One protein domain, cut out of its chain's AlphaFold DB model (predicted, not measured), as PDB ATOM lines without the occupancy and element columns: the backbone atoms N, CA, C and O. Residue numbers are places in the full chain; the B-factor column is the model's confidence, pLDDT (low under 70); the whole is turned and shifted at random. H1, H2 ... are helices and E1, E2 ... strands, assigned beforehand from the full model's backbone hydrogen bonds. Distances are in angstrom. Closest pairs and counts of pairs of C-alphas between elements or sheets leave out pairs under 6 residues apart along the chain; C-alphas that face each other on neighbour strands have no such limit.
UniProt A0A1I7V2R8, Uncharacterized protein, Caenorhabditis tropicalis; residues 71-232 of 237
ATOM      1  N   GLU A  71     146.480 178.972 124.458       93.25
ATOM      2  CA  GLU A  71     147.054 179.433 123.191       93.25
ATOM      3  C   GLU A  71     147.002 180.959 123.099       93.25
ATOM      4  O   GLU A  71     147.992 181.592 122.720       93.25
ATOM      5  N   GLN A  72     145.896 181.567 123.539       93.75
ATOM      6  CA  GLN A  72     145.803 183.022 123.653       93.75
ATOM      7  C   GLN A  72     146.838 183.578 124.641       93.75
ATOM      8  O   GLN A  72     147.495 184.578 124.343       93.75
ATOM      9  N   TYR A  73     147.004 182.940 125.801       93.94
ATOM     10  CA  TYR A  73     148.003 183.323 126.797       93.94
ATOM     11  C   TYR A  73     149.422 183.298 126.216       93.94
ATOM     12  O   TYR A  73     150.152 184.286 126.331       93.94
ATOM     13  N   LYS A  74     149.812 182.207 125.544       95.19
ATOM     14  CA  LYS A  74     151.144 182.083 124.933       95.19
ATOM     15  C   LYS A  74     151.406 183.163 123.897       95.19
ATOM     16  O   LYS A  74     152.494 183.742 123.881       95.19
ATOM     17  N   GLU A  75     150.419 183.441 123.052       96.88
ATOM     18  CA  GLU A  75     150.513 184.494 122.047       96.88
ATOM     19  C   GLU A  75     150.699 185.870 122.698       96.88
ATOM     20  O   GLU A  75     151.626 186.600 122.349       96.88
ATOM     21  N   ARG A  76     149.884 186.207 123.706       96.12
ATOM     22  CA  ARG A  76     149.993 187.480 124.438       96.12
ATOM     23  C   ARG A  76     151.334 187.620 125.157       96.12
ATOM     24  O   ARG A  76     151.936 188.691 125.108       96.12
ATOM     25  N   LYS A  77     151.846 186.545 125.764       96.56
ATOM     26  CA  LYS A  77     153.182 186.528 126.383       96.56
ATOM     27  C   LYS A  77     154.274 186.837 125.373       96.56
ATOM     28  O   LYS A  77     155.141 187.659 125.657       96.56
ATOM     29  N   ARG A  78     154.216 186.214 124.192       97.69
ATOM     30  CA  ARG A  78     155.163 186.494 123.106       97.69
ATOM     31  C   ARG A  78     155.104 187.963 122.694       97.69
ATOM     32  O   ARG A  78     156.144 188.599 122.591       97.69
ATOM     33  N   GLN A  79     153.904 188.513 122.527       97.81
ATOM     34  CA  GLN A  79     153.718 189.916 122.148       97.81
ATOM     35  C   GLN A  79     154.283 190.893 123.185       97.81
ATOM     36  O   GLN A  79     154.903 191.878 122.793       97.81
ATOM     37  N   LEU A  80     154.113 190.620 124.484       97.56
ATOM     38  CA  LEU A  80     154.698 191.439 125.552       97.56
ATOM     39  C   LEU A  80     156.229 191.437 125.508       97.56
ATOM     40  O   LEU A  80     156.837 192.495 125.642       97.56
ATOM     41  N   ILE A  81     156.840 190.270 125.280       98.00
ATOM     42  CA  ILE A  81     158.298 190.139 125.144       98.00
ATOM     43  C   ILE A  81     158.787 190.931 123.928       98.00
ATOM     44  O   ILE A  81     159.648 191.794 124.063       98.00
ATOM     45  N   GLU A  82     158.185 190.711 122.757       97.94
ATOM     46  CA  GLU A  82     158.544 191.440 121.535       97.94
ATOM     47  C   GLU A  82     158.339 192.956 121.683       97.94
ATOM     48  O   GLU A  82     159.076 193.755 121.107       97.94
ATOM     49  N   GLN A  83     157.313 193.382 122.426       97.25
ATOM     50  CA  GLN A  83     157.082 194.794 122.708       97.25
ATOM     51  C   GLN A  83     158.171 195.366 123.616       97.25
ATOM     52  O   GLN A  83     158.701 196.425 123.296       97.25
ATOM     53  N   ALA A  84     158.531 194.674 124.697       97.31
ATOM     54  CA  ALA A  84     159.595 195.111 125.595       97.31
ATOM     55  C   ALA A  84     160.946 195.233 124.867       97.31
ATOM     56  O   ALA A  84     161.649 196.227 125.037       97.31
ATOM     57  N   GLU A  85     161.277 194.289 123.981       96.88
ATOM     58  CA  GLU A  85     162.485 194.352 123.147       96.88
ATOM     59  C   GLU A  85     162.505 195.595 122.242       96.88
ATOM     60  O   GLU A  85     163.516 196.299 122.172       96.88
ATOM     61  N   ARG A  86     161.376 195.920 121.596       97.06
ATOM     62  CA  ARG A  86     161.245 197.152 120.797       97.06
ATOM     63  C   ARG A  86     161.401 198.411 121.642       97.06
ATOM     64  O   ARG A  86     161.995 199.383 121.191       97.06
ATOM     65  N   GLU A  87     160.873 198.410 122.859       96.31
ATOM     66  CA  GLU A  87     160.954 199.556 123.769       96.31
ATOM     67  C   GLU A  87     162.390 199.808 124.239       96.31
ATOM     68  O   GLU A  87     162.803 200.961 124.346       96.31
ATOM     69  N   VAL A  88     163.196 198.754 124.405       94.25
ATOM     70  CA  VAL A  88     164.643 198.888 124.629       94.25
ATOM     71  C   VAL A  88     165.325 199.548 123.427       94.25
ATOM     72  O   VAL A  88     166.134 200.457 123.613       94.25
ATOM     73  N   GLU A  89     164.998 199.138 122.198       95.38
ATOM     74  CA  GLU A  89     165.557 199.742 120.981       95.38
ATOM     75  C   GLU A  89     165.175 201.227 120.853       95.38
ATOM     76  O   GLU A  89     166.039 202.073 120.603       95.38
ATOM     77  N   ILE A  90     163.902 201.569 121.079       94.94
ATOM     78  CA  ILE A  90     163.411 202.955 121.059       94.94
ATOM     79  C   ILE A  90     164.128 203.779 122.130       94.94
ATOM     80  O   ILE A  90     164.683 204.833 121.824       94.94
ATOM     81  N   ALA A  91     164.187 203.281 123.366       91.75
ATOM     82  CA  ALA A  91     164.857 203.962 124.464       91.75
ATOM     83  C   ALA A  91     166.371 204.102 124.249       91.75
ATOM     84  O   ALA A  91     166.985 204.951 124.876       91.75
ATOM     85  N   GLN A  92     167.018 203.317 123.387       92.06
ATOM     86  CA  GLN A  92     168.436 203.515 123.058       92.06
ATOM     87  C   GLN A  92     168.639 204.533 121.932       92.06
ATOM     88  O   GLN A  92     169.578 205.333 121.984       92.06
ATOM     89  N   ASN A  93     167.756 204.516 120.935       96.00
ATOM     90  CA  ASN A  93     167.924 205.263 119.692       96.00
ATOM     91  C   ASN A  93     167.241 206.639 119.696       96.00
ATOM     92  O   ASN A  93     167.658 207.522 118.948       96.00
ATOM     93  N   ASP A  94     166.238 206.853 120.548       96.00
ATOM     94  CA  ASP A  94     165.502 208.112 120.650       96.00
ATOM     95  C   ASP A  94     165.960 208.917 121.885       96.00
ATOM     96  O   ASP A  94     165.742 208.550 123.042       96.00
ATOM     97  N   GLU A  95     166.653 210.035 121.649       95.19
ATOM     98  CA  GLU A  95     167.120 210.939 122.713       95.19
ATOM     99  C   GLU A  95     165.971 211.582 123.495       95.19
ATOM    100  O   GLU A  95     166.084 211.781 124.705       95.19
ATOM    101  N   ARG A  96     164.851 211.858 122.829       94.44
ATOM    102  CA  ARG A  96     163.683 212.491 123.432       94.44
ATOM    103  C   ARG A  96     163.004 211.539 124.409       94.44
ATOM    104  O   ARG A  96     162.720 211.928 125.538       94.44
ATOM    105  N   VAL A  97     162.825 210.277 124.018       95.31
ATOM    106  CA  VAL A  97     162.310 209.228 124.917       95.31
ATOM    107  C   VAL A  97     163.227 209.051 126.126       95.31
ATOM    108  O   VAL A  97     162.741 209.000 127.254       95.31
ATOM    109  N   ARG A  98     164.552 209.021 125.923       94.81
ATOM    110  CA  ARG A  98     165.517 208.936 127.035       94.81
ATOM    111  C   ARG A  98     165.403 210.097 128.008       94.81
ATOM    112  O   ARG A  98     165.463 209.872 129.213       94.81
ATOM    113  N   ALA A  99     165.266 211.318 127.497       94.62
ATOM    114  CA  ALA A  99     165.105 212.501 128.330       94.62
ATOM    115  C   ALA A  99     163.823 212.411 129.168       94.62
ATOM    116  O   ALA A  99     163.894 212.486 130.390       94.62
ATOM    117  N   LEU A 100     162.681 212.121 128.538       95.19
ATOM    118  CA  LEU A 100     161.398 211.976 129.237       95.19
ATOM    119  C   LEU A 100     161.431 210.860 130.286       95.19
ATOM    120  O   LEU A 100     160.920 211.021 131.392       95.19
ATOM    121  N   ARG A 101     162.056 209.727 129.962       95.06
ATOM    122  CA  ARG A 101     162.196 208.605 130.890       95.06
ATOM    123  C   ARG A 101     163.025 208.983 132.115       95.06
ATOM    124  O   ARG A 101     162.613 208.687 133.233       95.06
ATOM    125  N   ARG A 102     164.148 209.674 131.918       94.44
ATOM    126  CA  ARG A 102     164.963 210.197 133.020       94.44
ATOM    127  C   ARG A 102     164.178 211.185 133.877       94.44
ATOM    128  O   ARG A 102     164.193 211.094 135.100       94.44
ATOM    129  N   ASP A 103     163.473 212.104 133.233       94.19
ATOM    130  CA  ASP A 103     162.783 213.191 133.919       94.19
ATOM    131  C   ASP A 103     161.584 212.695 134.733       94.19
ATOM    132  O   ASP A 103     161.335 213.216 135.823       94.19
ATOM    133  N   HIS A 104     160.871 211.674 134.252       94.56
ATOM    134  CA  HIS A 104     159.638 211.201 134.882       94.56
ATOM    135  C   HIS A 104     159.780 209.894 135.667       94.56
ATOM    136  O   HIS A 104     159.067 209.729 136.654       94.56
ATOM    137  N   LEU A 105     160.669 208.977 135.267       95.31
ATOM    138  CA  LEU A 105     160.689 207.601 135.788       95.31
ATOM    139  C   LEU A 105     161.979 207.220 136.521       95.31
ATOM    140  O   LEU A 105     161.931 206.354 137.389       95.31
ATOM    141  N   GLU A 106     163.126 207.839 136.218       95.19
ATOM    142  CA  GLU A 106     164.382 207.610 136.959       95.19
ATOM    143  C   GLU A 106     164.360 208.338 138.315       95.19
ATOM    144  O   GLU A 106     165.102 209.289 138.568       95.19
ATOM    145  N   LYS A 107     163.450 207.893 139.182       93.00
ATOM    146  CA  LYS A 107     163.227 208.395 140.537       93.00
ATOM    147  C   LYS A 107     163.824 207.462 141.575       93.00
ATOM    148  O   LYS A 107     164.129 206.308 141.279       93.00
ATOM    149  N   LYS A 108     164.008 207.976 142.791       89.31
ATOM    150  CA  LYS A 108     164.459 207.145 143.915       89.31
ATOM    151  C   LYS A 108     163.309 206.378 144.539       89.31
ATOM    152  O   LYS A 108     163.486 205.229 144.922       89.31
ATOM    153  N   GLU A 109     162.159 207.026 144.628       89.25
ATOM    154  CA  GLU A 109     160.975 206.493 145.281       89.25
ATOM    155  C   GLU A 109     159.795 206.515 144.314       89.25
ATOM    156  O   GLU A 109     159.667 207.393 143.460       89.25
ATOM    157  N   VAL A 110     158.909 205.533 144.461       89.50
ATOM    158  CA  VAL A 110     157.690 205.406 143.652       89.50
ATOM    159  C   VAL A 110     156.753 206.604 143.840       89.50
ATOM    160  O   VAL A 110     156.088 207.015 142.890       89.50
ATOM    161  N   SER A 111     156.745 207.199 145.033       88.50
ATOM    162  CA  SER A 111     155.989 208.409 145.379       88.50
ATOM    163  C   SER A 111     156.394 209.642 144.554       88.50
ATOM    164  O   SER A 111     155.590 210.557 144.392       88.50
ATOM    165  N   GLU A 112     157.608 209.669 143.991       90.62
ATOM    166  CA  GLU A 112     158.109 210.771 143.156       90.62
ATOM    167  C   GLU A 112     157.656 210.677 141.685       90.62
ATOM    168  O   GLU A 112     157.933 211.585 140.893       90.62
ATOM    169  N   ILE A 113     157.007 209.579 141.283       92.12
ATOM    170  CA  ILE A 113     156.484 209.407 139.924       92.12
ATOM    171  C   ILE A 113     155.184 210.196 139.776       92.12
ATOM    172  O   ILE A 113     154.279 210.075 140.597       92.12
ATOM    173  N   ASP A 114     155.049 210.964 138.690       91.69
ATOM    174  CA  ASP A 114     153.810 211.700 138.420       91.69
ATOM    175  C   ASP A 114     152.605 210.743 138.361       91.69
ATOM    176  O   ASP A 114     152.630 209.732 137.654       91.69
ATOM    177  N   GLU A 115     151.502 211.115 139.015       90.94
ATOM    178  CA  GLU A 115     150.277 210.303 139.135       90.94
ATOM    179  C   GLU A 115     149.783 209.745 137.786       90.94
ATOM    180  O   GLU A 115     149.358 208.593 137.683       90.94
ATOM    181  N   LYS A 116     149.923 210.529 136.707       92.00
ATOM    182  CA  LYS A 116     149.541 210.136 135.338       92.00
ATOM    183  C   LYS A 116     150.243 208.864 134.833       92.00
ATOM    184  O   LYS A 116     149.715 208.195 133.944       92.00
ATOM    185  N   PHE A 117     151.404 208.526 135.392       94.25
ATOM    186  CA  PHE A 117     152.215 207.361 135.038       94.25
ATOM    187  C   PHE A 117     152.018 206.165 135.980       94.25
ATOM    188  O   PHE A 117     152.296 205.036 135.582       94.25
ATOM    189  N   MET A 118     151.474 206.366 137.185       92.12
ATOM    190  CA  MET A 118     151.383 205.330 138.229       92.12
ATOM    191  C   MET A 118     150.543 204.094 137.850       92.12
ATOM    192  O   MET A 118     150.694 203.030 138.449       92.12
ATOM    193  N   SER A 119     149.678 204.204 136.839       92.88
ATOM    194  CA  SER A 119     148.840 203.109 136.313       92.88
ATOM    195  C   SER A 119     149.226 202.655 134.898       92.88
ATOM    196  O   SER A 119     148.460 201.953 134.238       92.88
ATOM    197  N   LYS A 120     150.391 203.080 134.390       95.62
ATOM    198  CA  LYS A 120     150.814 202.867 132.990       95.62
ATOM    199  C   LYS A 120     151.880 201.784 132.822       95.62
ATOM    200  O   LYS A 120     152.422 201.626 131.731       95.62
ATOM    201  N   TRP A 121     152.159 201.042 133.887       96.69
ATOM    202  CA  TRP A 121     153.129 199.959 133.901       96.69
ATOM    203  C   TRP A 121     152.687 198.791 133.020       96.69
ATOM    204  O   TRP A 121     151.539 198.349 133.065       96.69
ATOM    205  N   VAL A 122     153.617 198.263 132.236       97.56
ATOM    206  CA  VAL A 122     153.436 197.100 131.368       97.56
ATOM    207  C   VAL A 122     154.452 196.035 131.776       97.56
ATOM    208  O   VAL A 122     155.626 196.368 131.948       97.56
ATOM    209  N   PRO A 123     154.032 194.771 131.966       98.00
ATOM    210  CA  PRO A 123     154.946 193.697 132.328       98.00
ATOM    211  C   PRO A 123     155.973 193.434 131.229       98.00
ATOM    212  O   PRO A 123     155.653 193.452 130.039       98.00
ATOM    213  N   ASP A 124     157.189 193.097 131.650       98.19
ATOM    214  CA  ASP A 124     158.242 192.554 130.797       98.19
ATOM    215  C   ASP A 124     158.586 191.111 131.206       98.19
ATOM    216  O   ASP A 124     159.531 190.880 131.971       98.19
ATOM    217  N   PRO A 125     157.842 190.115 130.682       98.12
ATOM    218  CA  PRO A 125     158.047 188.706 131.004       98.12
ATOM    219  C   PRO A 125     159.467 188.185 130.770       98.12
ATOM    220  O   PRO A 125     159.828 187.164 131.355       98.12
ATOM    221  N   SER A 126     160.265 188.834 129.916       97.38
ATOM    222  CA  SER A 126     161.627 188.389 129.597       97.38
ATOM    223  C   SER A 126     162.597 188.562 130.770       97.38
ATOM    224  O   SER A 126     163.593 187.845 130.860       97.38
ATOM    225  N   ARG A 127     162.279 189.474 131.698       97.88
ATOM    226  CA  ARG A 127     163.072 189.784 132.898       97.88
ATOM    227  C   ARG A 127     162.480 189.201 134.179       97.88
ATOM    228  O   ARG A 127     162.901 189.562 135.276       97.88
ATOM    229  N   PHE A 128     161.478 188.329 134.060       98.25
ATOM    230  CA  PHE A 128     160.840 187.718 135.221       98.25
ATOM    231  C   PHE A 128     161.672 186.541 135.730       98.25
ATOM    232  O   PHE A 128     162.183 185.735 134.952       98.25
ATOM    233  N   HIS A 129     161.762 186.406 137.051       98.25
ATOM    234  CA  HIS A 129     162.501 185.330 137.713       98.25
ATOM    235  C   HIS A 129     161.650 184.672 138.805       98.25
ATOM    236  O   HIS A 129     160.761 185.308 139.367       98.25
ATOM    237  N   GLY A 130     161.891 183.385 139.076       97.06
ATOM    238  CA  GLY A 130     161.218 182.618 140.140       97.06
ATOM    239  C   GLY A 130     159.764 182.202 139.868       97.06
ATOM    240  O   GLY A 130     159.256 181.316 140.541       97.06
ATOM    241  N   ILE A 131     159.096 182.774 138.857       96.88
ATOM    242  CA  ILE A 131     157.681 182.473 138.559       96.88
ATOM    243  C   ILE A 131     157.484 181.023 138.116       96.88
ATOM    244  O   ILE A 131     156.587 180.355 138.607       96.88
ATOM    245  N   GLU A 132     158.315 180.514 137.206       96.19
ATOM    246  CA  GLU A 132     158.180 179.130 136.729       96.19
ATOM    247  C   GLU A 132     158.344 178.120 137.879       96.19
ATOM    248  O   GLU A 132     157.575 177.170 137.993       96.19
ATOM    249  N   GLU A 133     159.300 178.368 138.776       96.19
ATOM    250  CA  GLU A 133     159.515 177.556 139.975       96.19
ATOM    251  C   GLU A 133     158.307 177.624 140.923       96.19
ATOM    252  O   GLU A 133     157.802 176.580 141.340       96.19
ATOM    253  N   PHE A 134     157.766 178.825 141.171       95.69
ATOM    254  CA  PHE A 134     156.528 179.016 141.935       95.69
ATOM    255  C   PHE A 134     155.361 178.208 141.347       95.69
ATOM    256  O   PHE A 134     154.660 177.484 142.060       95.69
ATOM    257  N   LEU A 135     155.145 178.314 140.032       94.94
ATOM    258  CA  LEU A 135     154.048 177.644 139.333       94.94
ATOM    259  C   LEU A 135     154.188 176.119 139.391       94.94
ATOM    260  O   LEU A 135     153.188 175.419 139.542       94.94
ATOM    261  N   GLN A 136     155.412 175.595 139.315       94.06
ATOM    262  CA  GLN A 136     155.676 174.163 139.448       94.06
ATOM    263  C   GLN A 136     155.447 173.665 140.880       94.06
ATOM    264  O   GLN A 136     154.763 172.656 141.066       94.06
ATOM    265  N   MET A 137     155.957 174.382 141.888       92.12
ATOM    266  CA  MET A 137     155.770 174.040 143.306       92.12
ATOM    267  C   MET A 137     154.286 174.008 143.686       92.12
ATOM    268  O   MET A 137     153.827 173.074 144.341       92.12
ATOM    269  N   THR A 138     153.518 174.978 143.190       91.75
ATOM    270  CA  THR A 138     152.076 175.106 143.454       91.75
ATOM    271  C   THR A 138     151.193 174.330 142.470       91.75
ATOM    272  O   THR A 138     149.969 174.353 142.595       91.75
ATOM    273  N   ARG A 139     151.790 173.626 141.494       92.25
ATOM    274  CA  ARG A 139     151.099 172.879 140.420       92.25
ATOM    275  C   ARG A 139     150.056 173.718 139.672       92.25
ATOM    276  O   ARG A 139     148.971 173.237 139.348       92.25
ATOM    277  N   SER A 140     150.387 174.979 139.427       91.19
ATOM    278  CA  SER A 140     149.513 175.979 138.811       91.19
ATOM    279  C   SER A 140     149.984 176.418 137.417       91.19
ATOM    280  O   SER A 140     149.410 177.333 136.820       91.19
ATOM    281  N   ASN A 141     150.984 175.737 136.852       91.44
ATOM    282  CA  ASN A 141     151.388 175.896 135.457       91.44
ATOM    283  C   ASN A 141     150.239 175.523 134.498       91.44
ATOM    284  O   ASN A 141     149.514 174.554 134.720       91.44
ATOM    285  N   GLY A 142     150.076 176.276 133.413       89.31
ATOM    286  CA  GLY A 142     148.977 176.098 132.466       89.31
ATOM    287  C   GLY A 142     147.607 176.452 133.049       89.31
ATOM    288  O   GLY A 142     146.606 175.856 132.649       89.31
ATOM    289  N   THR A 143     147.547 177.396 133.992       91.19
ATOM    290  CA  THR A 143     146.294 177.881 134.592       91.19
ATOM    291  C   THR A 143     146.211 179.408 134.570       91.19
ATOM    292  O   THR A 143     147.174 180.102 134.247       91.19
ATOM    293  N   ILE A 144     145.074 179.953 135.006       91.50
ATOM    294  CA  ILE A 144     144.883 181.399 135.181       91.50
ATOM    295  C   ILE A 144     145.897 182.041 136.151       91.50
ATOM    296  O   ILE A 144     146.132 183.246 136.089       91.50
ATOM    297  N   VAL A 145     146.516 181.262 137.048       92.88
ATOM    298  CA  VAL A 145     147.586 181.754 137.935       92.88
ATOM    299  C   VAL A 145     148.813 182.139 137.118       92.88
ATOM    300  O   VAL A 145     149.398 183.195 137.343       92.88
ATOM    301  N   GLU A 146     149.169 181.318 136.131       94.38
ATOM    302  CA  GLU A 146     150.262 181.623 135.217       94.38
ATOM    303  C   GLU A 146     149.960 182.902 134.419       94.38
ATOM    304  O   GLU A 146     150.821 183.779 134.309       94.38
ATOM    305  N   GLU A 147     148.722 183.068 133.936       93.75
ATOM    306  CA  GLU A 147     148.310 184.319 133.291       93.75
ATOM    307  C   GLU A 147     148.461 185.517 134.232       93.75
ATOM    308  O   GLU A 147     149.017 186.538 133.831       93.75
ATOM    309  N   TYR A 148     148.018 185.393 135.488       94.00
ATOM    310  CA  TYR A 148     148.110 186.471 136.470       94.00
ATOM    311  C   TYR A 148     149.547 186.979 136.615       94.00
ATOM    312  O   TYR A 148     149.782 188.183 136.484       94.00
ATOM    313  N   PHE A 149     150.506 186.077 136.834       95.25
ATOM    314  CA  PHE A 149     151.894 186.465 137.067       95.25
ATOM    315  C   PHE A 149     152.543 187.116 135.846       95.25
ATOM    316  O   PHE A 149     153.309 188.062 136.017       95.25
ATOM    317  N   TYR A 150     152.235 186.648 134.634       96.31
ATOM    318  CA  TYR A 150     152.873 187.137 133.408       96.31
ATOM    319  C   TYR A 150     152.159 188.312 132.729       96.31
ATOM    320  O   TYR A 150     152.803 189.040 131.976       96.31
ATOM    321  N   MET A 151     150.856 188.499 132.957       93.56
ATOM    322  CA  MET A 151     150.045 189.481 132.221       93.56
ATOM    323  C   MET A 151     149.580 190.664 133.062       93.56
ATOM    324  O   MET A 151     149.212 191.691 132.494       93.56
ATOM    325  N   THR A 152     149.516 190.530 134.387       93.44
ATOM    326  CA  THR A 152     148.857 191.553 135.206       93.44
ATOM    327  C   THR A 152     149.793 192.719 135.480       93.44
ATOM    328  O   THR A 152     150.838 192.555 136.109       93.44
ATOM    329  N   SER A 153     149.384 193.910 135.050       94.00
ATOM    330  CA  SER A 153     150.050 195.164 135.396       94.00
ATOM    331  C   SER A 153     149.673 195.631 136.806       94.00
ATOM    332  O   SER A 153     148.494 195.556 137.173       94.00
ATOM    333  N   PRO A 154     150.629 196.170 137.579       94.12
ATOM    334  CA  PRO A 154     150.323 196.870 138.810       94.12
ATOM    335  C   PRO A 154     149.710 198.239 138.503       94.12
ATOM    336  O   PRO A 154     150.070 198.915 137.536       94.12
ATOM    337  N   SER A 155     148.805 198.668 139.373       90.19
ATOM    338  CA  SER A 155     148.409 200.060 139.527       90.19
ATOM    339  C   SER A 155     148.928 200.542 140.864       90.19
ATOM    340  O   SER A 155     148.685 199.905 141.888       90.19
ATOM    341  N   ILE A 156     149.589 201.688 140.851       91.12
ATOM    342  CA  ILE A 156     150.088 202.334 142.056       91.12
ATOM    343  C   ILE A 156     149.207 203.547 142.347       91.12
ATOM    344  O   ILE A 156     148.745 204.220 141.424       91.12
ATOM    345  N   GLN A 157     148.914 203.785 143.617       87.44
ATOM    346  CA  GLN A 157     148.196 204.966 144.081       87.44
ATOM    347  C   GLN A 157     148.977 205.574 145.240       87.44
ATOM    348  O   GLN A 157     149.350 204.853 146.162       87.44
ATOM    349  N   ALA A 158     149.227 206.880 145.191       81.88
ATOM    350  CA  ALA A 158     149.819 207.591 146.316       81.88
ATOM    351  C   ALA A 158     148.813 207.674 147.475       81.88
ATOM    352  O   ALA A 158     147.650 208.029 147.269       81.88
ATOM    353  N   GLU A 159     149.268 207.389 148.691       82.75
ATOM    354  CA  GLU A 159     148.490 207.511 149.921       82.75
ATOM    355  C   GLU A 159     149.310 208.279 150.968       82.75
ATOM    356  O   GLU A 159     149.975 207.711 151.829       82.75
ATOM    357  N   GLY A 160     149.281 209.612 150.881       78.44
ATOM    358  CA  GLY A 160     150.106 210.465 151.740       78.44
ATOM    359  C   GLY A 160     151.590 210.329 151.398       78.44
ATOM    360  O   GLY A 160     151.971 210.614 150.265       78.44
ATOM    361  N   ASP A 161     152.392 209.911 152.378       76.00
ATOM    362  CA  ASP A 161     153.822 209.617 152.197       76.00
ATOM    363  C   ASP A 161     154.065 208.156 151.751       76.00
ATOM    364  O   ASP A 161     155.189 207.800 151.402       76.00
ATOM    365  N   ASP A 162     153.014 207.326 151.733       80.31
ATOM    366  CA  ASP A 162     153.049 205.920 151.328       80.31
ATOM    367  C   ASP A 162     152.435 205.717 149.930       80.31
ATOM    368  O   ASP A 162     151.945 206.641 149.268       80.31
ATOM    369  N   TYR A 163     152.448 204.471 149.460       84.38
ATOM    370  CA  TYR A 163     151.771 204.065 148.237       84.38
ATOM    371  C   TYR A 163     151.063 202.721 148.410       84.38
ATOM    372  O   TYR A 163     151.539 201.809 149.085       84.38
ATOM    373  N   LEU A 164     149.935 202.575 147.722       87.19
ATOM    374  CA  LEU A 164     149.230 201.311 147.574       87.19
ATOM    375  C   LEU A 164     149.528 200.720 146.206       87.19
ATOM    376  O   LEU A 164     149.349 201.379 145.181       87.19
ATOM    377  N   VAL A 165     149.921 199.449 146.185       89.06
ATOM    378  CA  VAL A 165     150.056 198.683 144.945       89.06
ATOM    379  C   VAL A 165     148.918 197.688 144.835       89.06
ATOM    380  O   VAL A 165     148.721 196.829 145.691       89.06
ATOM    381  N   GLY A 166     148.152 197.818 143.760       87.25
ATOM    382  CA  GLY A 166     147.035 196.947 143.439       87.25
ATOM    383  C   GLY A 166     147.251 196.227 142.118       87.25
ATOM    384  O   GLY A 166     147.800 196.778 141.169       87.25
ATOM    385  N   PHE A 167     146.737 195.007 142.031       88.75
ATOM    386  CA  PHE A 167     146.622 194.270 140.779       88.75
ATOM    387  C   PHE A 167     145.143 194.105 140.457       88.75
ATOM    388  O   PHE A 167     144.385 193.550 141.254       88.75
ATOM    389  N   ALA A 168     144.716 194.586 139.289       78.69
ATOM    390  CA  ALA A 168     143.336 194.433 138.845       78.69
ATOM    391  C   ALA A 168     143.090 192.978 138.419       78.69
ATOM    392  O   ALA A 168     143.184 192.636 137.242       78.69
ATOM    393  N   THR A 169     142.793 192.106 139.383       80.00
ATOM    394  CA  THR A 169     142.554 190.687 139.127       80.00
ATOM    395  C   THR A 169     141.312 190.160 139.837       80.00
ATOM    396  O   THR A 169     140.974 190.560 140.947       80.00
ATOM    397  N   LYS A 170     140.645 189.199 139.192       78.31
ATOM    398  CA  LYS A 170     139.587 188.381 139.806       78.31
ATOM    399  C   LYS A 170     140.143 187.128 140.490       78.31
ATOM    400  O   LYS A 170     139.383 186.382 141.092       78.31
ATOM    401  N   THR A 171     141.453 186.890 140.395       82.31
ATOM    402  CA  THR A 171     142.122 185.697 140.932       82.31
ATOM    403  C   THR A 171     142.609 185.870 142.368       82.31
ATOM    404  O   THR A 171     143.250 184.969 142.887       82.31
ATOM    405  N   GLN A 172     142.316 186.981 143.049       82.50
ATOM    406  CA  GLN A 172     142.878 187.244 144.380       82.50
ATOM    407  C   GLN A 172     142.552 186.137 145.399       82.50
ATOM    408  O   GLN A 172     143.437 185.680 146.116       82.50
ATOM    409  N   GLU A 173     141.312 185.644 145.418       84.12
ATOM    410  CA  GLU A 173     140.906 184.530 146.292       84.12
ATOM    411  C   GLU A 173     141.523 183.184 145.889       84.12
ATOM    412  O   GLU A 173     141.646 182.282 146.712       84.12
ATOM    413  N   LEU A 174     141.914 183.038 144.622       86.44
ATOM    414  CA  LEU A 174     142.636 181.867 144.140       86.44
ATOM    415  C   LEU A 174     144.101 181.913 144.584       86.44
ATOM    416  O   LEU A 174     144.621 180.918 145.076       86.44
ATOM    417  N   LEU A 175     144.737 183.076 144.446       89.62
ATOM    418  CA  LEU A 175     146.132 183.311 144.811       89.62
ATOM    419  C   LEU A 175     146.376 183.053 146.302       89.62
ATOM    420  O   LEU A 175     147.334 182.370 146.641       89.62
ATOM    421  N   LYS A 176     145.450 183.475 147.174       88.19
ATOM    422  CA  LYS A 176     145.508 183.221 148.628       88.19
ATOM    423  C   LYS A 176     145.536 181.739 149.016       88.19
ATOM    424  O   LYS A 176     145.927 181.422 150.131       88.19
ATOM    425  N   LYS A 177     145.080 180.844 148.133       89.19
ATOM    426  CA  LYS A 177     145.067 179.389 148.359       89.19
ATOM    427  C   LYS A 177     146.345 178.705 147.881       89.19
ATOM    428  O   LYS A 177     146.474 177.495 148.048       89.19
ATOM    429  N   LEU A 178     147.235 179.439 147.219       91.31
ATOM    430  CA  LEU A 178     148.519 178.912 146.789       91.31
ATOM    431  C   LEU A 178     149.456 178.914 147.986       91.31
ATOM    432  O   LEU A 178     149.605 179.932 148.656       91.31
ATOM    433  N   ASP A 179     150.069 177.769 148.230       91.94
ATOM    434  CA  ASP A 179     150.949 177.544 149.363       91.94
ATOM    435  C   ASP A 179     152.241 176.895 148.878       91.94
ATOM    436  O   ASP A 179     152.218 175.994 148.032       91.94
ATOM    437  N   ILE A 180     153.364 177.380 149.396       90.31
ATOM    438  CA  ILE A 180     154.668 176.750 149.233       90.31
ATOM    439  C   ILE A 180     155.181 176.417 150.618       90.31
ATOM    440  O   ILE A 180     155.598 177.302 151.361       90.31
ATOM    441  N   ASP A 181     155.187 175.124 150.928       90.69
ATOM    442  CA  ASP A 181     155.838 174.587 152.121       90.69
ATOM    443  C   ASP A 181     155.375 175.273 153.424       90.69
ATOM    444  O   ASP A 181     156.172 175.693 154.267       90.69
ATOM    445  N   GLY A 182     154.052 175.427 153.554       88.50
ATOM    446  CA  GLY A 182     153.386 176.076 154.680       88.50
ATOM    447  C   GLY A 182     153.336 177.601 154.587       88.50
ATOM    448  O   GLY A 182     152.830 178.241 155.510       88.50
ATOM    449  N   CYS A 183     153.865 178.188 153.509       92.38
ATOM    450  CA  CYS A 183     153.786 179.613 153.249       92.38
ATOM    451  C   CYS A 183     152.739 179.957 152.187       92.38
ATOM    452  O   CYS A 183     152.956 179.782 150.984       92.38
ATOM    453  N   SER A 184     151.616 180.519 152.633       91.62
ATOM    454  CA  SER A 184     150.537 180.941 151.743       91.62
ATOM    455  C   SER A 184     150.851 182.271 151.049       91.62
ATOM    456  O   SER A 184     151.268 183.240 151.691       91.62
ATOM    457  N   TYR A 185     150.581 182.348 149.744       91.06
ATOM    458  CA  TYR A 185     150.731 183.549 148.918       91.06
ATOM    459  C   TYR A 185     149.599 184.544 149.231       91.06
ATOM    460  O   TYR A 185     148.568 184.628 148.561       91.06
ATOM    461  N   SER A 186     149.762 185.283 150.324       85.50
ATOM    462  CA  SER A 186     148.788 186.249 150.831       85.50
ATOM    463  C   SER A 186     149.506 187.501 151.341       85.50
ATOM    464  O   SER A 186     150.547 187.361 151.980       85.50
ATOM    465  N   PRO A 187     148.971 188.717 151.120       74.25
ATOM    466  CA  PRO A 187     149.582 189.955 151.620       74.25
ATOM    467  C   PRO A 187     149.697 190.036 153.149       74.25
ATOM    468  O   PRO A 187     150.487 190.813 153.662       74.25
ATOM    469  N   ASN A 188     148.894 189.256 153.878       77.88
ATOM    470  CA  ASN A 188     148.853 189.274 155.345       77.88
ATOM    471  C   ASN A 188     149.588 188.079 155.973       77.88
ATOM    472  O   ASN A 188     149.362 187.770 157.142       77.88
ATOM    473  N   SER A 189     150.377 187.347 155.187       85.31
ATOM    474  CA  SER A 189     151.125 186.194 155.679       85.31
ATOM    475  C   SER A 189     152.478 186.638 156.227       85.31
ATOM    476  O   SER A 189     153.194 187.372 155.557       85.31
ATOM    477  N   GLU A 190     152.866 186.161 157.411       89.38
ATOM    478  CA  GLU A 190     154.162 186.507 158.027       89.38
ATOM    479  C   GLU A 190     155.373 185.985 157.232       89.38
ATOM    480  O   GLU A 190     156.493 186.449 157.424       89.38
ATOM    481  N   CYS A 191     155.159 185.011 156.349       93.06
ATOM    482  CA  CYS A 191     156.202 184.388 155.538       93.06
ATOM    483  C   CYS A 191     156.284 184.937 154.104       93.06
ATOM    484  O   CYS A 191     157.132 184.474 153.335       93.06
ATOM    485  N   HIS A 192     155.391 185.864 153.733       94.19
ATOM    486  CA  HIS A 192     155.332 186.473 152.409       94.19
ATOM    487  C   HIS A 192     155.591 187.972 152.519       94.19
ATOM    488  O   HIS A 192     154.789 188.703 153.094       94.19
ATOM    489  N   ASP A 193     156.700 188.416 151.939       93.12
ATOM    490  CA  ASP A 193     157.095 189.821 151.914       93.12
ATOM    491  C   ASP A 193     157.174 190.338 150.476       93.12
ATOM    492  O   ASP A 193     157.353 189.567 149.527       93.12
ATOM    493  N   SER A 194     157.010 191.644 150.297       92.12
ATOM    494  CA  SER A 194     157.033 192.295 148.991       92.12
ATOM    495  C   SER A 194     157.780 193.621 149.048       92.12
ATOM    496  O   SER A 194     157.450 194.504 149.833       92.12
ATOM    497  N   GLU A 195     158.737 193.791 148.143       93.19
ATOM    498  CA  GLU A 195     159.529 195.009 147.991       93.19
ATOM    499  C   GLU A 195     159.358 195.573 146.582       93.19
ATOM    500  O   GLU A 195     159.108 194.838 145.619       93.19
ATOM    501  N   ILE A 196     159.514 196.890 146.448       93.69
ATOM    502  CA  ILE A 196     159.434 197.578 145.163       93.69
ATOM    503  C   ILE A 196     160.598 198.545 145.033       93.69
ATOM    504  O   ILE A 196     160.801 199.377 145.909       93.69
ATOM    505  N   ASP A 197     161.280 198.479 143.895       94.75
ATOM    506  CA  ASP A 197     162.371 199.377 143.538       94.75
ATOM    507  C   ASP A 197     162.130 200.029 142.175       94.75
ATOM    508  O   ASP A 197     161.496 199.461 141.282       94.75
ATOM    509  N   LEU A 198     162.712 201.212 141.991       95.31
ATOM    510  CA  LEU A 198     162.838 201.855 140.688       95.31
ATOM    511  C   LEU A 198     164.285 201.786 140.219       95.31
ATOM    512  O   LEU A 198     165.179 202.376 140.825       95.31
ATOM    513  N   LEU A 199     164.523 201.097 139.106       95.56
ATOM    514  CA  LEU A 199     165.853 200.963 138.518       95.56
ATOM    515  C   LEU A 199     165.804 201.399 137.055       95.56
ATOM    516  O   LEU A 199     165.143 200.776 136.228       95.56
ATOM    517  N   ASN A 200     166.522 202.476 136.722       92.19
ATOM    518  CA  ASN A 200     166.604 203.028 135.360       92.19
ATOM    519  C   ASN A 200     165.223 203.303 134.720       92.19
ATOM    520  O   ASN A 200     165.024 203.092 133.520       92.19
ATOM    521  N   GLY A 201     164.251 203.735 135.528       93.94
ATOM    522  CA  GLY A 201     162.885 204.026 135.088       93.94
ATOM    523  C   GLY A 201     161.972 202.811 134.918       93.94
ATOM    524  O   GLY A 201     160.852 202.970 134.437       93.94
ATOM    525  N   ASP A 202     162.438 201.616 135.284       97.38
ATOM    526  CA  ASP A 202     161.606 200.420 135.393       97.38
ATOM    527  C   ASP A 202     161.233 200.153 136.846       97.38
ATOM    528  O   ASP A 202     162.029 200.378 137.759       97.38
ATOM    529  N   LEU A 203     160.032 199.619 137.034       97.44
ATOM    530  CA  LEU A 203     159.519 199.156 138.311       97.44
ATOM    531  C   LEU A 203     159.909 197.696 138.509       97.44
ATOM    532  O   LEU A 203     159.496 196.823 137.744       97.44
ATOM    533  N   TYR A 204     160.670 197.421 139.553       97.81
ATOM    534  CA  TYR A 204     160.995 196.078 139.997       97.81
ATOM    535  C   TYR A 204     160.119 195.747 141.192       97.81
ATOM    536  O   TYR A 204     160.084 196.494 142.161       97.81
ATOM    537  N   MET A 205     159.415 194.626 141.120       96.81
ATOM    538  CA  MET A 205     158.669 194.069 142.237       96.81
ATOM    539  C   MET A 205     159.309 192.749 142.634       96.81
ATOM    540  O   MET A 205     159.427 191.833 141.811       96.81
ATOM    541  N   TYR A 206     159.721 192.664 143.889       96.75
ATOM    542  CA  TYR A 206     160.285 191.469 144.487       96.75
ATOM    543  C   TYR A 206     159.274 190.892 145.461       96.75
ATOM    544  O   TYR A 206     158.739 191.616 146.291       96.75
ATOM    545  N   GLU A 207     159.025 189.594 145.370       95.38
ATOM    546  CA  GLU A 207     158.171 188.883 146.318       95.38
ATOM    547  C   GLU A 207     158.978 187.729 146.898       95.38
ATOM    548  O   GLU A 207     159.600 186.959 146.158       95.38
ATOM    549  N   TYR A 208     158.995 187.624 148.221       95.75
ATOM    550  CA  TYR A 208     159.775 186.639 148.954       95.75
ATOM    551  C   TYR A 208     158.824 185.733 149.718       95.75
ATOM    552  O   TYR A 208     158.065 186.206 150.558       95.75
ATOM    553  N   LEU A 209     158.874 184.433 149.439       95.81
ATOM    554  CA  LEU A 209     158.122 183.414 150.164       95.81
ATOM    555  C   LEU A 209     159.091 182.526 150.937       95.81
ATOM    556  O   LEU A 209     159.990 181.928 150.344       95.81
ATOM    557  N   SER A 210     158.901 182.440 152.251       94.50
ATOM    558  CA  SER A 210     159.742 181.645 153.152       94.50
ATOM    559  C   SER A 210     158.935 180.522 153.801       94.50
ATOM    560  O   SER A 210     158.303 180.717 154.834       94.50
ATOM    561  N   GLY A 211     158.959 179.341 153.189       89.50
ATOM    562  CA  GLY A 211     158.444 178.106 153.780       89.50
ATOM    563  C   GLY A 211     159.356 177.547 154.878       89.50
ATOM    564  O   GLY A 211     160.344 178.168 155.282       89.50
ATOM    565  N   LEU A 212     159.027 176.354 155.372       87.19
ATOM    566  CA  LEU A 212     159.774 175.672 156.438       87.19
ATOM    567  C   LEU A 212     161.204 175.285 156.020       87.19
ATOM    568  O   LEU A 212     162.147 175.424 156.801       87.19
ATOM    569  N   GLU A 213     161.359 174.803 154.794       90.25
ATOM    570  CA  GLU A 213     162.600 174.328 154.180       90.25
ATOM    571  C   GLU A 213     162.895 175.023 152.839       90.25
ATOM    572  O   GLU A 213     164.022 174.947 152.340       90.25
ATOM    573  N   VAL A 214     161.911 175.715 152.255       90.62
ATOM    574  CA  VAL A 214     162.023 176.382 150.949       90.62
ATOM    575  C   VAL A 214     162.015 177.902 151.091       90.62
ATOM    576  O   VAL A 214     161.193 178.471 151.802       90.62
ATOM    577  N   GLN A 215     162.890 178.579 150.349       94.00
ATOM    578  CA  GLN A 215     162.816 180.023 150.129       94.00
ATOM    579  C   GLN A 215     162.723 180.299 148.639       94.00
ATOM    580  O   GLN A 215     163.535 179.794 147.861       94.00
ATOM    581  N   LEU A 216     161.762 181.127 148.251       96.19
ATOM    582  CA  LEU A 216     161.551 181.505 146.867       96.19
ATOM    583  C   LEU A 216     161.529 183.021 146.728       96.19
ATOM    584  O   LEU A 216     160.795 183.712 147.431       96.19
ATOM    585  N   LYS A 217     162.310 183.524 145.772       97.12
ATOM    586  CA  LYS A 217     162.259 184.917 145.335       97.12
ATOM    587  C   LYS A 217     161.631 184.980 143.952       97.12
ATOM    588  O   LYS A 217     162.193 184.463 142.987       97.12
ATOM    589  N   ILE A 218     160.509 185.674 143.848       97.62
ATOM    590  CA  ILE A 218     159.889 186.046 142.584       97.62
ATOM    591  C   ILE A 218     160.322 187.473 142.254       97.62
ATOM    592  O   ILE A 218     160.451 188.331 143.125       97.62
ATOM    593  N   THR A 219     160.611 187.732 140.985       98.31
ATOM    594  CA  THR A 219     160.902 189.081 140.490       98.31
ATOM    595  C   THR A 219     160.060 189.341 139.259       98.31
ATOM    596  O   THR A 219     160.113 188.571 138.297       98.31
ATOM    597  N   ARG A 220     159.303 190.437 139.289       98.12
ATOM    598  CA  ARG A 220     158.523 190.957 138.166       98.12
ATOM    599  C   ARG A 220     159.012 192.358 137.836       98.12
ATOM    600  O   ARG A 220     159.275 193.150 138.734       98.12
ATOM    601  N   VAL A 221     159.158 192.648 136.551       98.25
ATOM    602  CA  VAL A 221     159.701 193.918 136.058       98.25
ATOM    603  C   VAL A 221     158.708 194.593 135.127       98.25
ATOM    604  O   VAL A 221     158.156 193.974 134.222       98.25
ATOM    605  N   PHE A 222     158.476 195.878 135.325       98.31
ATOM    606  CA  PHE A 222     157.510 196.625 134.541       98.31
ATOM    607  C   PHE A 222     158.146 197.892 133.995       98.31
ATOM    608  O   PHE A 222     158.968 198.524 134.652       98.31
ATOM    609  N   TYR A 223     157.734 198.274 132.795       97.81
ATOM    610  CA  TYR A 223     158.171 199.500 132.140       97.81
ATOM    611  C   TYR A 223     156.958 200.335 131.745       97.81
ATOM    612  O   TYR A 223     155.844 199.823 131.641       97.81
ATOM    613  N   ILE A 224     157.167 201.623 131.497       97.19
ATOM    614  CA  ILE A 224     156.157 202.469 130.856       97.19
ATOM    615  C   ILE A 224     156.521 202.605 129.376       97.19
ATOM    616  O   ILE A 224     157.647 203.014 129.078       97.19
ATOM    617  N   PRO A 225     155.607 202.268 128.448       97.25
ATOM    618  CA  PRO A 225     155.869 202.366 127.018       97.25
ATOM    619  C   PRO A 225     156.217 203.786 126.568       97.25
ATOM    620  O   PRO A 225     155.629 204.767 127.033       97.25
ATOM    621  N   SER A 226     157.104 203.903 125.584       96.69
ATOM    622  CA  SER A 226     157.599 205.188 125.081       96.69
ATOM    623  C   SER A 226     156.486 206.080 124.533       96.69
ATOM    624  O   SER A 226     156.533 207.295 124.705       96.69
ATOM    625  N   TYR A 227     155.448 205.500 123.918       95.50
ATOM    626  CA  TYR A 227     154.320 206.284 123.404       95.50
ATOM    627  C   TYR A 227     153.573 207.034 124.520       95.50
ATOM    628  O   TYR A 227     153.170 208.174 124.311       95.50
ATOM    629  N   VAL A 228     153.469 206.448 125.721       95.88
ATOM    630  CA  VAL A 228     152.832 207.083 126.888       95.88
ATOM    631  C   VAL A 228     153.649 208.284 127.359       95.88
ATOM    632  O   VAL A 228     153.091 209.315 127.728       95.88
ATOM    633  N   LEU A 229     154.981 208.179 127.329       94.62
ATOM    634  CA  LEU A 229     155.865 209.297 127.659       94.62
ATOM    635  C   LEU A 229     155.710 210.435 126.642       94.62
ATOM    636  O   LEU A 229     155.577 211.596 127.022       94.62
ATOM    637  N   LEU A 230     155.682 210.095 125.352       93.81
ATOM    638  CA  LEU A 230     155.596 211.059 124.253       93.81
ATOM    639  C   LEU A 230     154.256 211.811 124.202       93.81
ATOM    640  O   LEU A 230     154.242 212.971 123.796       93.81
ATOM    641  N   GLU A 231     153.152 211.192 124.634       92.38
ATOM    642  CA  GLU A 231     151.834 211.842 124.772       92.38
ATOM    643  C   GLU A 231     151.839 213.008 125.770       92.38
ATOM    644  O   GLU A 231     151.004 213.909 125.688       92.38
ATOM    645  N   HIS A 232     152.786 213.007 126.707       84.06
ATOM    646  CA  HIS A 232     152.894 214.001 127.768       84.06
ATOM    647  C   HIS A 232     154.081 214.946 127.601       84.06
ATOM    648  O   HIS A 232     154.451 215.638 128.551       84.06
TER     649      HIS A 232
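AT A GLANCE: This is residues 71 to 232 of the 237 residues of an uncharacterized protein of Caenorhabditis tropicalis (UniProt A0A1I7V2R8). A long, twisted three-strand sheet, E3 E4 E5, has H3 over its edge strand E5, while the long helix H1 runs past on the E5 side with H4 near its beginning and H2 and H6 clustered near its end. A second, two-strand ribbon, E1 and E2, lies apart from that sheet. The printed part has 162 residues with six named helices and five named strands, in the order H1 H2 H3 H4 E1 E2 H5 E3 E4 E5 H6; both sheets are antiparallel and the class is mixed, helices and strands. The whole is compact, with a radius of gyration of the C-alphas of 16.5 A and spans of 49 by 41 by 27 A.

HOW THE PARTS SIT: Begin with E3, residues 192 to 199, E4, residues 202 to 210, and E5, residues 215 to 223, a meander, each strand the antiparallel neighbour of the one before. Between E3 and E4 look at N 195 and O 206, 2.9 A apart; between E4 and E5, at N 205 and O 220, 2.8 A. H3, residues 131 to 137, is on this sheet, over E5, and the closest C-alphas of the two are those of Ile 131 and Ile 218, 5.8 A apart. H4, residues 144 to 151, forms a helical hairpin with H3; they only just touch, with 3 pairs of C-alphas within 8 A, closest at Leu 135 and Glu 146, 6.9 A. H4 only grazes the sheet, with residues 149 to 150. Residues 73 to 77 of H1, residues 71 to 93, only just touch H4, with 3 such pairs, closest at the C-alphas of Tyr 73 and Glu 147, 6.6 A. H2, residues 95 to 104, and H1 touch only at the corner, closest at the C-alphas of Ala 91 and Arg 98, 5.6 A. H6, residues 226 to 230, touches H2, where the C-alphas of Val 97 and Ser 226 come closest, 6.2 A. E1, residues 154 to 159, and E2, residues 162 to 167, form a hairpin, with N 157 and O 164 at 2.9 A. H5, residues 172 to 175, is close to H4 but not clearly touching, at 7.2 A between the C-alphas of Val 145 and Leu 175. In H1, H2, H3, H4 and H6 every O i to N i+4 pair is within hydrogen-bond range; H5 is too short for one.

IN THESE COORDINATES: Find C-alpha 71 at (147.054, 179.433, 123.191); from there H1 runs 33.4 A to C-alpha 93. H2 measures 14.3 A, E3 22.7 A and E4 25.9 A. E5 runs 26.9 A from C-alpha 215 at (162.816, 180.023, 150.129), and H6 ends at C-alpha 230, (155.596, 211.059, 124.253).

THE WHOLE: The two C-alphas farthest apart are those of Arg 96 and Leu 212, 49.6 A. The links H2 to H3, 26 residues, and H5 to E3, 16 residues, are long. The printed part has no cut, and no printed residue is under 70 in pLDDT.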